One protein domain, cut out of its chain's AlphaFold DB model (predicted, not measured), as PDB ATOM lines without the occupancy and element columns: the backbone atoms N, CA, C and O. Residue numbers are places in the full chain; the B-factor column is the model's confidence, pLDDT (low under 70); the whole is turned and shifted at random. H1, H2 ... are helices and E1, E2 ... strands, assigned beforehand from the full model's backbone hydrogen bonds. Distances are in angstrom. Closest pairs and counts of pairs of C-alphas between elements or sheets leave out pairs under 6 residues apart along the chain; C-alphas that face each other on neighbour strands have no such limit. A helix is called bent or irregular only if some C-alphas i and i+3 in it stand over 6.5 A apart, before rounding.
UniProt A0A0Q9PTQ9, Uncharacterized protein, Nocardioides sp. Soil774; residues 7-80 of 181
ATOM      1  N   ILE A   7     573.068 497.699 388.562       80.31
ATOM      2  CA  ILE A   7     574.252 497.066 389.147       80.31
ATOM      3  C   ILE A   7     575.039 498.131 389.914       80.31
ATOM      4  O   ILE A   7     575.400 499.164 389.347       80.31
ATOM      5  N   GLY A   8     575.297 497.877 391.198       80.12
ATOM      6  CA  GLY A   8     576.007 498.803 392.081       80.12
ATOM      7  C   GLY A   8     577.503 498.874 391.809       80.12
ATOM      8  O   GLY A   8     578.168 497.856 391.612       80.12
ATOM      9  N   ILE A   9     578.027 500.094 391.827       81.31
ATOM     10  CA  ILE A   9     579.443 500.418 391.702       81.31
ATOM     11  C   ILE A   9     579.812 501.307 392.888       81.31
ATOM     12  O   ILE A   9     579.619 502.521 392.854       81.31
ATOM     13  N   GLY A  10     580.348 500.676 393.932       80.62
ATOM     14  CA  GLY A  10     580.826 501.375 395.121       80.62
ATOM     15  C   GLY A  10     582.296 501.787 395.056       80.62
ATOM     16  O   GLY A  10     582.982 501.635 394.035       80.62
ATOM     17  N   GLY A  11     582.792 502.291 396.187       84.38
ATOM     18  CA  GLY A  11     584.174 502.758 396.326       84.38
ATOM     19  C   GLY A  11     584.435 504.058 395.566       84.38
ATOM     20  O   GLY A  11     585.486 504.205 394.933       84.38
ATOM     21  N   LEU A  12     583.456 504.964 395.578       92.06
ATOM     22  CA  LEU A  12     583.629 506.319 395.073       92.06
ATOM     23  C   LEU A  12     584.557 507.089 396.019       92.06
ATOM     24  O   LEU A  12     584.425 507.031 397.236       92.06
ATOM     25  N   LEU A  13     585.516 507.791 395.431       95.25
ATOM     26  CA  LEU A  13     586.482 508.660 396.101       95.25
ATOM     27  C   LEU A  13     586.200 510.140 395.812       95.25
ATOM     28  O   LEU A  13     586.937 511.009 396.264       95.25
ATOM     29  N   ARG A  14     585.158 510.428 395.030       95.94
ATOM     30  CA  ARG A  14     584.612 511.760 394.776       95.94
ATOM     31  C   ARG A  14     583.104 511.637 394.684       95.94
ATOM     32  O   ARG A  14     582.628 510.723 394.003       95.94
ATOM     33  N   ASP A  15     582.388 512.558 395.304       94.81
ATOM     34  CA  ASP A  15     580.934 512.530 395.262       94.81
ATOM     35  C   ASP A  15     580.457 513.011 393.889       94.81
ATOM     36  O   ASP A  15     580.872 514.078 393.420       94.81
ATOM     37  N   PRO A  16     579.583 512.248 393.219       94.50
ATOM     38  CA  PRO A  16     578.952 512.708 391.998       94.50
ATOM     39  C   PRO A  16     578.054 513.919 392.245       94.50
ATOM     40  O   PRO A  16     577.336 513.992 393.244       94.50
ATOM     41  N   GLU A  17     578.022 514.842 391.289       94.31
ATOM     42  CA  GLU A  17     577.002 515.885 391.294       94.31
ATOM     43  C   GLU A  17     575.638 515.308 390.909       94.31
ATOM     44  O   GLU A  17     575.509 514.529 389.957       94.31
ATOM     45  N   VAL A  18     574.612 515.737 391.638       95.38
ATOM     46  CA  VAL A  18     573.216 515.384 391.385       95.38
ATOM     47  C   VAL A  18     572.415 516.616 390.992       95.38
ATOM     48  O   VAL A  18     572.680 517.732 391.438       95.38
ATOM     49  N   THR A  19     571.388 516.394 390.181       94.69
ATOM     50  CA  THR A  19     570.474 517.440 389.699       94.69
ATOM     51  C   THR A  19     569.502 517.936 390.773       94.69
ATOM     52  O   THR A  19     568.893 518.992 390.612       94.69
ATOM     53  N   GLY A  20     569.322 517.160 391.848       93.88
ATOM     54  CA  GLY A  20     568.253 517.333 392.833       93.88
ATOM     55  C   GLY A  20     566.925 516.668 392.442       93.88
ATOM     56  O   GLY A  20     565.993 516.687 393.241       93.88
ATOM     57  N   GLU A  21     566.822 516.076 391.247       95.44
ATOM     58  CA  GLU A  21     565.693 515.223 390.868       95.44
ATOM     59  C   GLU A  21     565.835 513.829 391.494       95.44
ATOM     60  O   GLU A  21     566.921 513.239 391.512       95.44
ATOM     61  N   GLU A  22     564.712 513.294 391.970       94.56
ATOM     62  CA  GLU A  22     564.595 511.945 392.517       94.56
ATOM     63  C   GLU A  22     563.681 511.090 391.637       94.56
ATOM     64  O   GLU A  22     562.650 511.554 391.144       94.56
ATOM     65  N   VAL A  23     564.047 509.823 391.458       92.38
ATOM     66  CA  VAL A  23     563.283 508.843 390.681       92.38
ATOM     67  C   VAL A  23     563.126 507.540 391.455       92.38
ATOM     68  O   VAL A  23     564.002 507.143 392.225       92.38
ATOM     69  N   GLU A  24     562.016 506.843 391.226       91.12
ATOM     70  CA  GLU A  24     561.848 505.478 391.721       91.12
ATOM     71  C   GLU A  24     562.659 504.505 390.858       91.12
ATOM     72  O   GLU A  24     562.513 504.455 389.633       91.12
ATOM     73  N   ALA A  25     563.502 503.707 391.507       84.38
ATOM     74  CA  ALA A  25     564.280 502.648 390.881       84.38
ATOM     75  C   ALA A  25     564.002 501.309 391.566       84.38
ATOM     76  O   ALA A  25     563.683 501.254 392.752       84.38
ATOM     77  N   VAL A  26     564.130 500.219 390.810       83.56
ATOM     78  CA  VAL A  26     564.002 498.865 391.347       83.56
ATOM     79  C   VAL A  26     565.389 498.265 391.478       83.56
ATOM     80  O   VAL A  26     566.120 498.119 390.497       83.56
ATOM     81  N   MET A  27     565.738 497.930 392.710       77.25
ATOM     82  CA  MET A  27     567.039 497.410 393.079       77.25
ATOM     83  C   MET A  27     566.962 495.902 393.307       77.25
ATOM     84  O   MET A  27     566.060 495.443 394.019       77.25
ATOM     85  N   PRO A  28     567.882 495.108 392.726       72.81
ATOM     86  CA  PRO A  28     567.958 493.694 393.050       72.81
ATOM     87  C   PRO A  28     568.313 493.525 394.531       72.81
ATOM     88  O   PRO A  28     569.146 494.261 395.062       72.81
ATOM     89  N   GLY A  29     567.696 492.544 395.193       70.12
ATOM     90  CA  GLY A  29     568.061 492.190 396.561       70.12
ATOM     91  C   GLY A  29     569.547 491.831 396.655       70.12
ATOM     92  O   GLY A  29     570.081 491.130 395.794       70.12
ATOM     93  N   CYS A  30     570.229 492.317 397.691       68.38
ATOM     94  CA  CYS A  30     571.643 492.029 397.910       68.38
ATOM     95  C   CYS A  30     571.799 490.759 398.759       68.38
ATOM     96  O   CYS A  30     571.321 490.701 399.890       68.38
ATOM     97  N   ASN A  31     572.450 489.724 398.224       68.94
ATOM     98  CA  ASN A  31     572.659 488.457 398.930       68.94
ATOM     99  C   ASN A  31     574.113 488.283 399.390       68.94
ATOM    100  O   ASN A  31     574.812 487.365 398.961       68.94
ATOM    101  N   ASP A  32     574.553 489.144 400.301       64.44
ATOM    102  CA  ASP A  32     575.918 489.097 400.845       64.44
ATOM    103  C   ASP A  32     576.182 487.876 401.742       64.44
ATOM    104  O   ASP A  32     577.328 487.540 402.033       64.44
ATOM    105  N   THR A  33     575.130 487.181 402.184       66.50
ATOM    106  CA  THR A  33     575.227 486.058 403.134       66.50
ATOM    107  C   THR A  33     575.110 484.677 402.480       66.50
ATOM    108  O   THR A  33     575.228 483.663 403.170       66.50
ATOM    109  N   GLY A  34     574.910 484.611 401.157       69.31
ATOM    110  CA  GLY A  34     574.767 483.354 400.409       69.31
ATOM    111  C   GLY A  34     573.459 482.593 400.683       69.31
ATOM    112  O   GLY A  34     573.384 481.396 400.409       69.31
ATOM    113  N   GLY A  35     572.452 483.270 401.241       74.81
ATOM    114  CA  GLY A  35     571.128 482.732 401.556       74.81
ATOM    115  C   GLY A  35     570.145 482.795 400.384       74.81
ATOM    116  O   GLY A  35     570.535 482.840 399.217       74.81
ATOM    117  N   GLU A  36     568.846 482.785 400.689       76.38
ATOM    118  CA  GLU A  36     567.805 483.065 399.694       76.38
ATOM    119  C   GLU A  36     567.932 484.518 399.211       76.38
ATOM    120  O   GLU A  36     568.192 485.414 400.013       76.38
ATOM    121  N   MET A  37     567.789 484.746 397.900       75.25
ATOM    122  CA  MET A  37     567.884 486.091 397.332       75.25
ATOM    123  C   MET A  37     566.770 486.962 397.927       75.25
ATOM    124  O   MET A  37     565.598 486.602 397.766       75.25
ATOM    125  N   PRO A  38     567.092 488.085 398.593       76.50
ATOM    126  CA  PRO A  38     566.065 488.986 399.092       76.50
ATOM    127  C   PRO A  38     565.172 489.485 397.948       76.50
ATOM    128  O   PRO A  38     565.628 489.556 396.798       76.50
ATOM    129  N   PRO A  39     563.903 489.828 398.231       78.50
ATOM    130  CA  PRO A  39     563.048 490.432 397.226       78.50
ATOM    131  C   PRO A  39     563.657 491.749 396.749       78.50
ATOM    132  O   PRO A  39     564.403 492.412 397.468       78.50
ATOM    133  N   GLU A  40     563.316 492.124 395.524       82.31
ATOM    134  CA  GLU A  40     563.668 493.442 395.017       82.31
ATOM    135  C   GLU A  40     562.992 494.539 395.835       82.31
ATOM    136  O   GLU A  40     561.856 494.383 396.296       82.31
ATOM    137  N   GLU A  41     563.683 495.664 395.958       84.06
ATOM    138  CA  GLU A  41     563.221 496.827 396.699       84.06
ATOM    139  C   GLU A  41     563.027 498.006 395.746       84.06
ATOM    140  O   GLU A  41     563.832 498.240 394.843       84.06
ATOM    141  N   THR A  42     561.927 498.741 395.928       87.12
ATOM    142  CA  THR A  42     561.753 500.042 395.273       87.12
ATOM    143  C   THR A  42     562.415 501.095 396.138       87.12
ATOM    144  O   THR A  42     562.061 501.242 397.305       87.12
ATOM    145  N   VAL A  43     563.364 501.819 395.558       88.75
ATOM    146  CA  VAL A  43     564.141 502.847 396.245       88.75
ATOM    147  C   VAL A  43     563.952 504.193 395.562       88.75
ATOM    148  O   VAL A  43     563.672 504.267 394.365       88.75
ATOM    149  N   THR A  44     564.129 505.266 396.325       92.69
ATOM    150  CA  THR A  44     564.252 506.620 395.782       92.69
ATOM    151  C   THR A  44     565.726 506.893 395.513       92.69
ATOM    152  O   THR A  44     566.535 506.884 396.439       92.69
ATOM    153  N   ALA A  45     566.080 507.081 394.245       93.06
ATOM    154  CA  ALA A  45     567.445 507.337 393.807       93.06
ATOM    155  C   ALA A  45     567.556 508.729 393.179       93.06
ATOM    156  O   ALA A  45     566.594 509.254 392.619       93.06
ATOM    157  N   GLN A  46     568.740 509.325 393.258       96.12
ATOM    158  CA  GLN A  46     569.013 510.663 392.749       96.12
ATOM    159  C   GLN A  46     569.550 510.608 391.319       96.12
ATOM    160  O   GLN A  46     570.339 509.727 390.955       96.12
ATOM    161  N   VAL A  47     569.140 511.577 390.502       95.25
ATOM    162  CA  VAL A  47     569.605 511.714 389.119       95.25
ATOM    163  C   VAL A  47     570.924 512.482 389.081       95.25
ATOM    164  O   VAL A  47     571.022 513.605 389.582       95.25
ATOM    165  N   LEU A  48     571.925 511.878 388.443       95.94
ATOM    166  CA  LEU A  48     573.265 512.433 388.249       95.94
ATOM    167  C   LEU A  48     573.239 513.586 387.231       95.94
ATOM    168  O   LEU A  48     572.558 513.500 386.212       95.94
ATOM    169  N   THR A  49     574.002 514.657 387.465       94.25
ATOM    170  CA  THR A  49     574.000 515.851 386.590       94.25
ATOM    171  C   THR A  49     574.510 515.560 385.178       94.25
ATOM    172  O   THR A  49     573.976 516.080 384.200       94.25
ATOM    173  N   GLU A  50     575.532 514.711 385.053       88.88
ATOM    174  CA  GLU A  50     576.206 514.436 383.776       88.88
ATOM    175  C   GLU A  50     575.741 513.142 383.093       88.88
ATOM    176  O   GLU A  50     576.140 512.856 381.963       88.88
ATOM    177  N   ILE A  51     574.916 512.337 383.770       92.25
ATOM    178  CA  ILE A  51     574.500 511.014 383.297       92.25
ATOM    179  C   ILE A  51     572.982 510.911 383.388       92.25
ATOM    180  O   ILE A  51     572.399 511.070 384.455       92.25
ATOM    181  N   GLY A  52     572.340 510.601 382.260       90.25
ATOM    182  CA  GLY A  52     570.895 510.404 382.217       90.25
ATOM    183  C   GLY A  52     570.430 509.286 383.156       90.25
ATOM    184  O   GLY A  52     571.085 508.247 383.287       90.25
ATOM    185  N   SER A  53     569.248 509.470 383.748       89.56
ATOM    186  CA  SER A  53     568.599 508.488 384.634       89.56
ATOM    187  C   SER A  53     568.293 507.151 383.949       89.56
ATOM    188  O   SER A  53     568.082 506.142 384.612       89.56
ATOM    189  N   ASP A  54     568.312 507.103 382.614       90.19
ATOM    190  CA  ASP A  54     568.186 505.869 381.838       90.19
ATOM    191  C   ASP A  54     569.475 505.027 381.796       90.19
ATOM    192  O   ASP A  54     569.453 503.923 381.232       90.19
ATOM    193  N   THR A  55     570.568 505.556 382.357       92.69
ATOM    194  CA  THR A  55     571.921 504.993 382.331       92.69
ATOM    195  C   THR A  55     572.452 504.724 383.734       92.69
ATOM    196  O   THR A  55     572.863 503.594 383.999       92.69
ATOM    197  N   ALA A  56     572.448 505.714 384.630       93.56
ATOM    198  CA  ALA A  56     572.906 505.526 386.004       93.56
ATOM    199  C   ALA A  56     572.202 506.459 386.994       93.56
ATOM    200  O   ALA A  56     571.725 507.530 386.626       93.56
ATOM    201  N   LEU A  57     572.164 506.035 388.255       94.12
ATOM    202  CA  LEU A  57     571.540 506.741 389.373       94.12
ATOM    203  C   LEU A  57     572.465 506.713 390.595       94.12
ATOM    204  O   LEU A  57     573.301 505.816 390.708       94.12
ATOM    205  N   LEU A  58     572.307 507.669 391.510       94.00
ATOM    206  CA  LEU A  58     572.983 507.680 392.809       94.00
ATOM    207  C   LEU A  58     572.019 507.200 393.899       94.00
ATOM    208  O   LEU A  58     570.911 507.718 394.021       94.00
ATOM    209  N   PHE A  59     572.434 506.233 394.708       91.69
ATOM    210  CA  PHE A  59     571.655 505.755 395.850       91.69
ATOM    211  C   PHE A  59     572.598 505.395 396.999       91.69
ATOM    212  O   PHE A  59     573.586 504.703 396.788       91.69
ATOM    213  N   ASN A  60     572.321 505.894 398.207       88.12
ATOM    214  CA  ASN A  60     573.143 505.668 399.406       88.12
ATOM    215  C   ASN A  60     574.657 505.917 399.216       88.12
ATOM    216  O   ASN A  60     575.479 505.222 399.803       88.12
ATOM    217  N   GLY A  61     575.028 506.910 398.401       86.75
ATOM    218  CA  GLY A  61     576.431 507.251 398.133       86.75
ATOM    219  C   GLY A  61     577.123 506.377 397.081       86.75
ATOM    220  O   GLY A  61     578.265 506.659 396.732       86.75
ATOM    221  N   ASP A  62     576.436 505.381 396.521       90.12
ATOM    222  CA  ASP A  62     576.950 504.521 395.455       90.12
ATOM    223  C   ASP A  62     576.269 504.820 394.114       90.12
ATOM    224  O   ASP A  62     575.091 505.188 394.045       90.12
ATOM    225  N   VAL A  63     577.011 504.634 393.017       91.69
ATOM    226  CA  VAL A  63     576.460 504.775 391.664       91.69
ATOM    227  C   VAL A  63     575.977 503.426 391.164       91.69
ATOM    228  O   VAL A  63     576.710 502.441 391.142       91.69
ATOM    229  N   TYR A  64     574.743 503.401 390.687       91.62
ATOM    230  CA  TYR A  64     574.080 502.227 390.153       91.62
ATOM    231  C   TYR A  64     573.894 502.383 388.651       91.62
ATOM    232  O   TYR A  64     573.209 503.295 388.197       91.62
ATOM    233  N   VAL A  65     574.508 501.496 387.866       91.38
ATOM    234  CA  VAL A  65     574.437 501.517 386.397       91.38
ATOM    235  C   VAL A  65     573.393 500.525 385.922       91.38
ATOM    236  O   VAL A  65     573.370 499.375 386.358       91.38
ATOM    237  N   ARG A  66     572.534 500.956 385.005       90.06
ATOM    238  CA  ARG A  66     571.488 500.116 384.436       90.06
ATOM    239  C   ARG A  66     572.083 498.903 383.723       90.06
ATOM    240  O   ARG A  66     572.987 499.026 382.895       90.06
ATOM    241  N   GLU A  67     571.525 497.731 383.990       86.06
ATOM    242  CA  GLU A  67     571.905 496.487 383.332       86.06
ATOM    243  C   GLU A  67     571.762 496.606 381.804       86.06
ATOM    244  O   GLU A  67     570.782 497.141 381.279       86.06
ATOM    245  N   GLY A  68     572.778 496.132 381.079       87.00
ATOM    246  CA  GLY A  68     572.851 496.238 379.619       87.00
ATOM    247  C   GLY A  68     573.331 497.595 379.091       87.00
ATOM    248  O   GLY A  68     573.436 497.755 377.875       87.00
ATOM    249  N   ARG A  69     573.651 498.562 379.963       89.19
ATOM    250  CA  ARG A  69     574.353 499.797 379.587       89.19
ATOM    251  C   ARG A  69     575.851 499.680 379.847       89.19
ATOM    252  O   ARG A  69     576.296 498.930 380.713       89.19
ATOM    253  N   GLU A  70     576.628 500.429 379.073       89.06
ATOM    254  CA  GLU A  70     578.054 500.589 379.333       89.06
ATOM    255  C   GLU A  70     578.260 501.475 380.567       89.06
ATOM    256  O   GLU A  70     577.514 502.428 380.790       89.06
ATOM    257  N   ALA A  71     579.272 501.144 381.369       87.06
ATOM    258  CA  ALA A  71     579.664 501.945 382.516       87.06
ATOM    259  C   ALA A  71     580.127 503.343 382.046       87.06
ATOM    260  O   ALA A  71     581.071 503.415 381.255       87.06
ATOM    261  N   PRO A  72     579.510 504.437 382.533       90.62
ATOM    262  CA  PRO A  72     579.899 505.799 382.171       90.62
ATOM    263  C   PRO A  72     581.380 506.077 382.437       90.62
ATOM    264  O   PRO A  72     581.941 505.626 383.438       90.62
ATOM    265  N   GLU A  73     582.028 506.849 381.563       91.50
ATOM    266  CA  GLU A  73     583.455 507.168 381.698       91.50
ATOM    267  C   GLU A  73     583.767 507.953 382.983       91.50
ATOM    268  O   GLU A  73     584.826 507.755 383.588       91.50
ATOM    269  N   GLN A  74     582.800 508.745 383.457       92.56
ATOM    270  CA  GLN A  74     582.824 509.510 384.705       92.56
ATOM    271  C   GLN A  74     583.096 508.629 385.930       92.56
ATOM    272  O   GLN A  74     583.760 509.068 386.868       92.56
ATOM    273  N   LEU A  75     582.688 507.354 385.912       90.69
ATOM    274  CA  LEU A  75     582.966 506.426 387.012       90.69
ATOM    275  C   LEU A  75     584.463 506.268 387.277       90.69
ATOM    276  O   LEU A  75     584.869 506.052 388.416       90.69
ATOM    277  N   ARG A  76     585.309 506.372 386.244       90.94
ATOM    278  CA  ARG A  76     586.765 506.311 386.431       90.94
ATOM    279  C   ARG A  76     587.264 507.517 387.213       90.94
ATOM    280  O   ARG A  76     588.122 507.358 388.076       90.94
ATOM    281  N   TYR A  77     586.717 508.694 386.925       92.31
ATOM    282  CA  TYR A  77     587.047 509.919 387.639       92.31
ATOM    283  C   TYR A  77     586.596 509.839 389.102       92.31
ATOM    284  O   TYR A  77     587.418 510.040 389.993       92.31
ATOM    285  N   TRP A  78     585.349 509.434 389.364       94.62
ATOM    286  CA  TRP A  78     584.839 509.307 390.734       94.62
ATOM    287  C   TRP A  78     585.564 508.252 391.564       94.62
ATOM    288  O   TRP A  78     585.687 508.406 392.769       94.62
ATOM    289  N   ARG A  79     586.117 507.208 390.941       93.31
ATOM    290  CA  ARG A  79     586.910 506.171 391.626       93.31
ATOM    291  C   ARG A  79     588.400 506.497 391.744       93.31
ATOM    292  O   ARG A  79     589.183 505.635 392.138       93.31
ATOM    293  N   THR A  80     588.805 507.714 391.390       93.00
ATOM    294  CA  THR A  80     590.198 508.160 391.464       93.00
ATOM    295  C   THR A  80     590.321 509.292 392.481       93.00
ATOM    296  O   THR A  80     589.805 510.390 392.262       93.00
TER     297      THR A  80
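This is residues 7 to 80 of the 181 residues of an uncharacterized protein of Nocardioides sp. Soil774 (UniProt A0A0Q9PTQ9). One strongly twisted, curled antiparallel sheet is built of a long bent hairpin, E2 and E3, with the shorter strands E4, E5 and E1 stacked beside it and turned steadily away from its direction. The loop of residues 28 to 40 reaches out from one end of the long hairpin, while the short helix H1 lies away from that loop, off the sheet. The printed part has 74 residues, with five named strands and one named helix in the chain order E1 E2 E3 E4 E5 H1; the sheet's order is E1 E5 E4 E3 E2. The class is mostly strand, though under half of the residues are in named elements. The whole is compact, with a radius of gyration of the C-alphas of 12.6 A and spans of 36 by 25 by 22 A.

E2, residues 18 to 27, is an edge strand of the sheet and bends by 91 degrees at residue 21. It forms an antiparallel hairpin with E3, residues 41 to 48, at 152 degrees; N 23 and O 45 are 2.9 A apart, within hydrogen-bond range. E3 bends by 51 degrees at residue 44. E3 and E4, residues 56 to 59, form a hairpin at 113 degrees, with N 46 and O 58 at 2.8 A. E4 and E5, residues 62 to 66, form a hairpin at 146 degrees, with N 64 and O 57 at 2.8 A. E2, E3, E4 and E5 are a meander, each strand the antiparallel neighbour of the one before. E1, residues 7 to 9, is the other edge strand, antiparallel to E5 at 145 degrees, with N 7 and O 65 at 2.8 A. From edge to edge the strands' lines turn by 133 degrees. H1, residues 74 to 78, is only just not on the sheet, with 4 pairs of C-alphas within 10 A. Every O i to N i+4 pair in H1 is within hydrogen-bond range.

E1 begins at C-alpha 7, (574.252, 497.066, 389.147). From first to last C-alpha, E2 is 19.1 A long, E3 20.4 A and E5 13.1 A. E2 begins at C-alpha 18, (573.216, 515.384, 391.385). H1 ends at C-alpha 78, (584.839, 509.307, 390.734).

The C-alphas of Gly 35 and Glu 50, the two farthest apart, are 36.7 A apart. The printed part has no cut. The link from E2 to E3, 13 residues, is long, and the link from E4 to E5 is tight. Mean pLDDT of the printed part is 87.3; residues 30 to 34 are under 70.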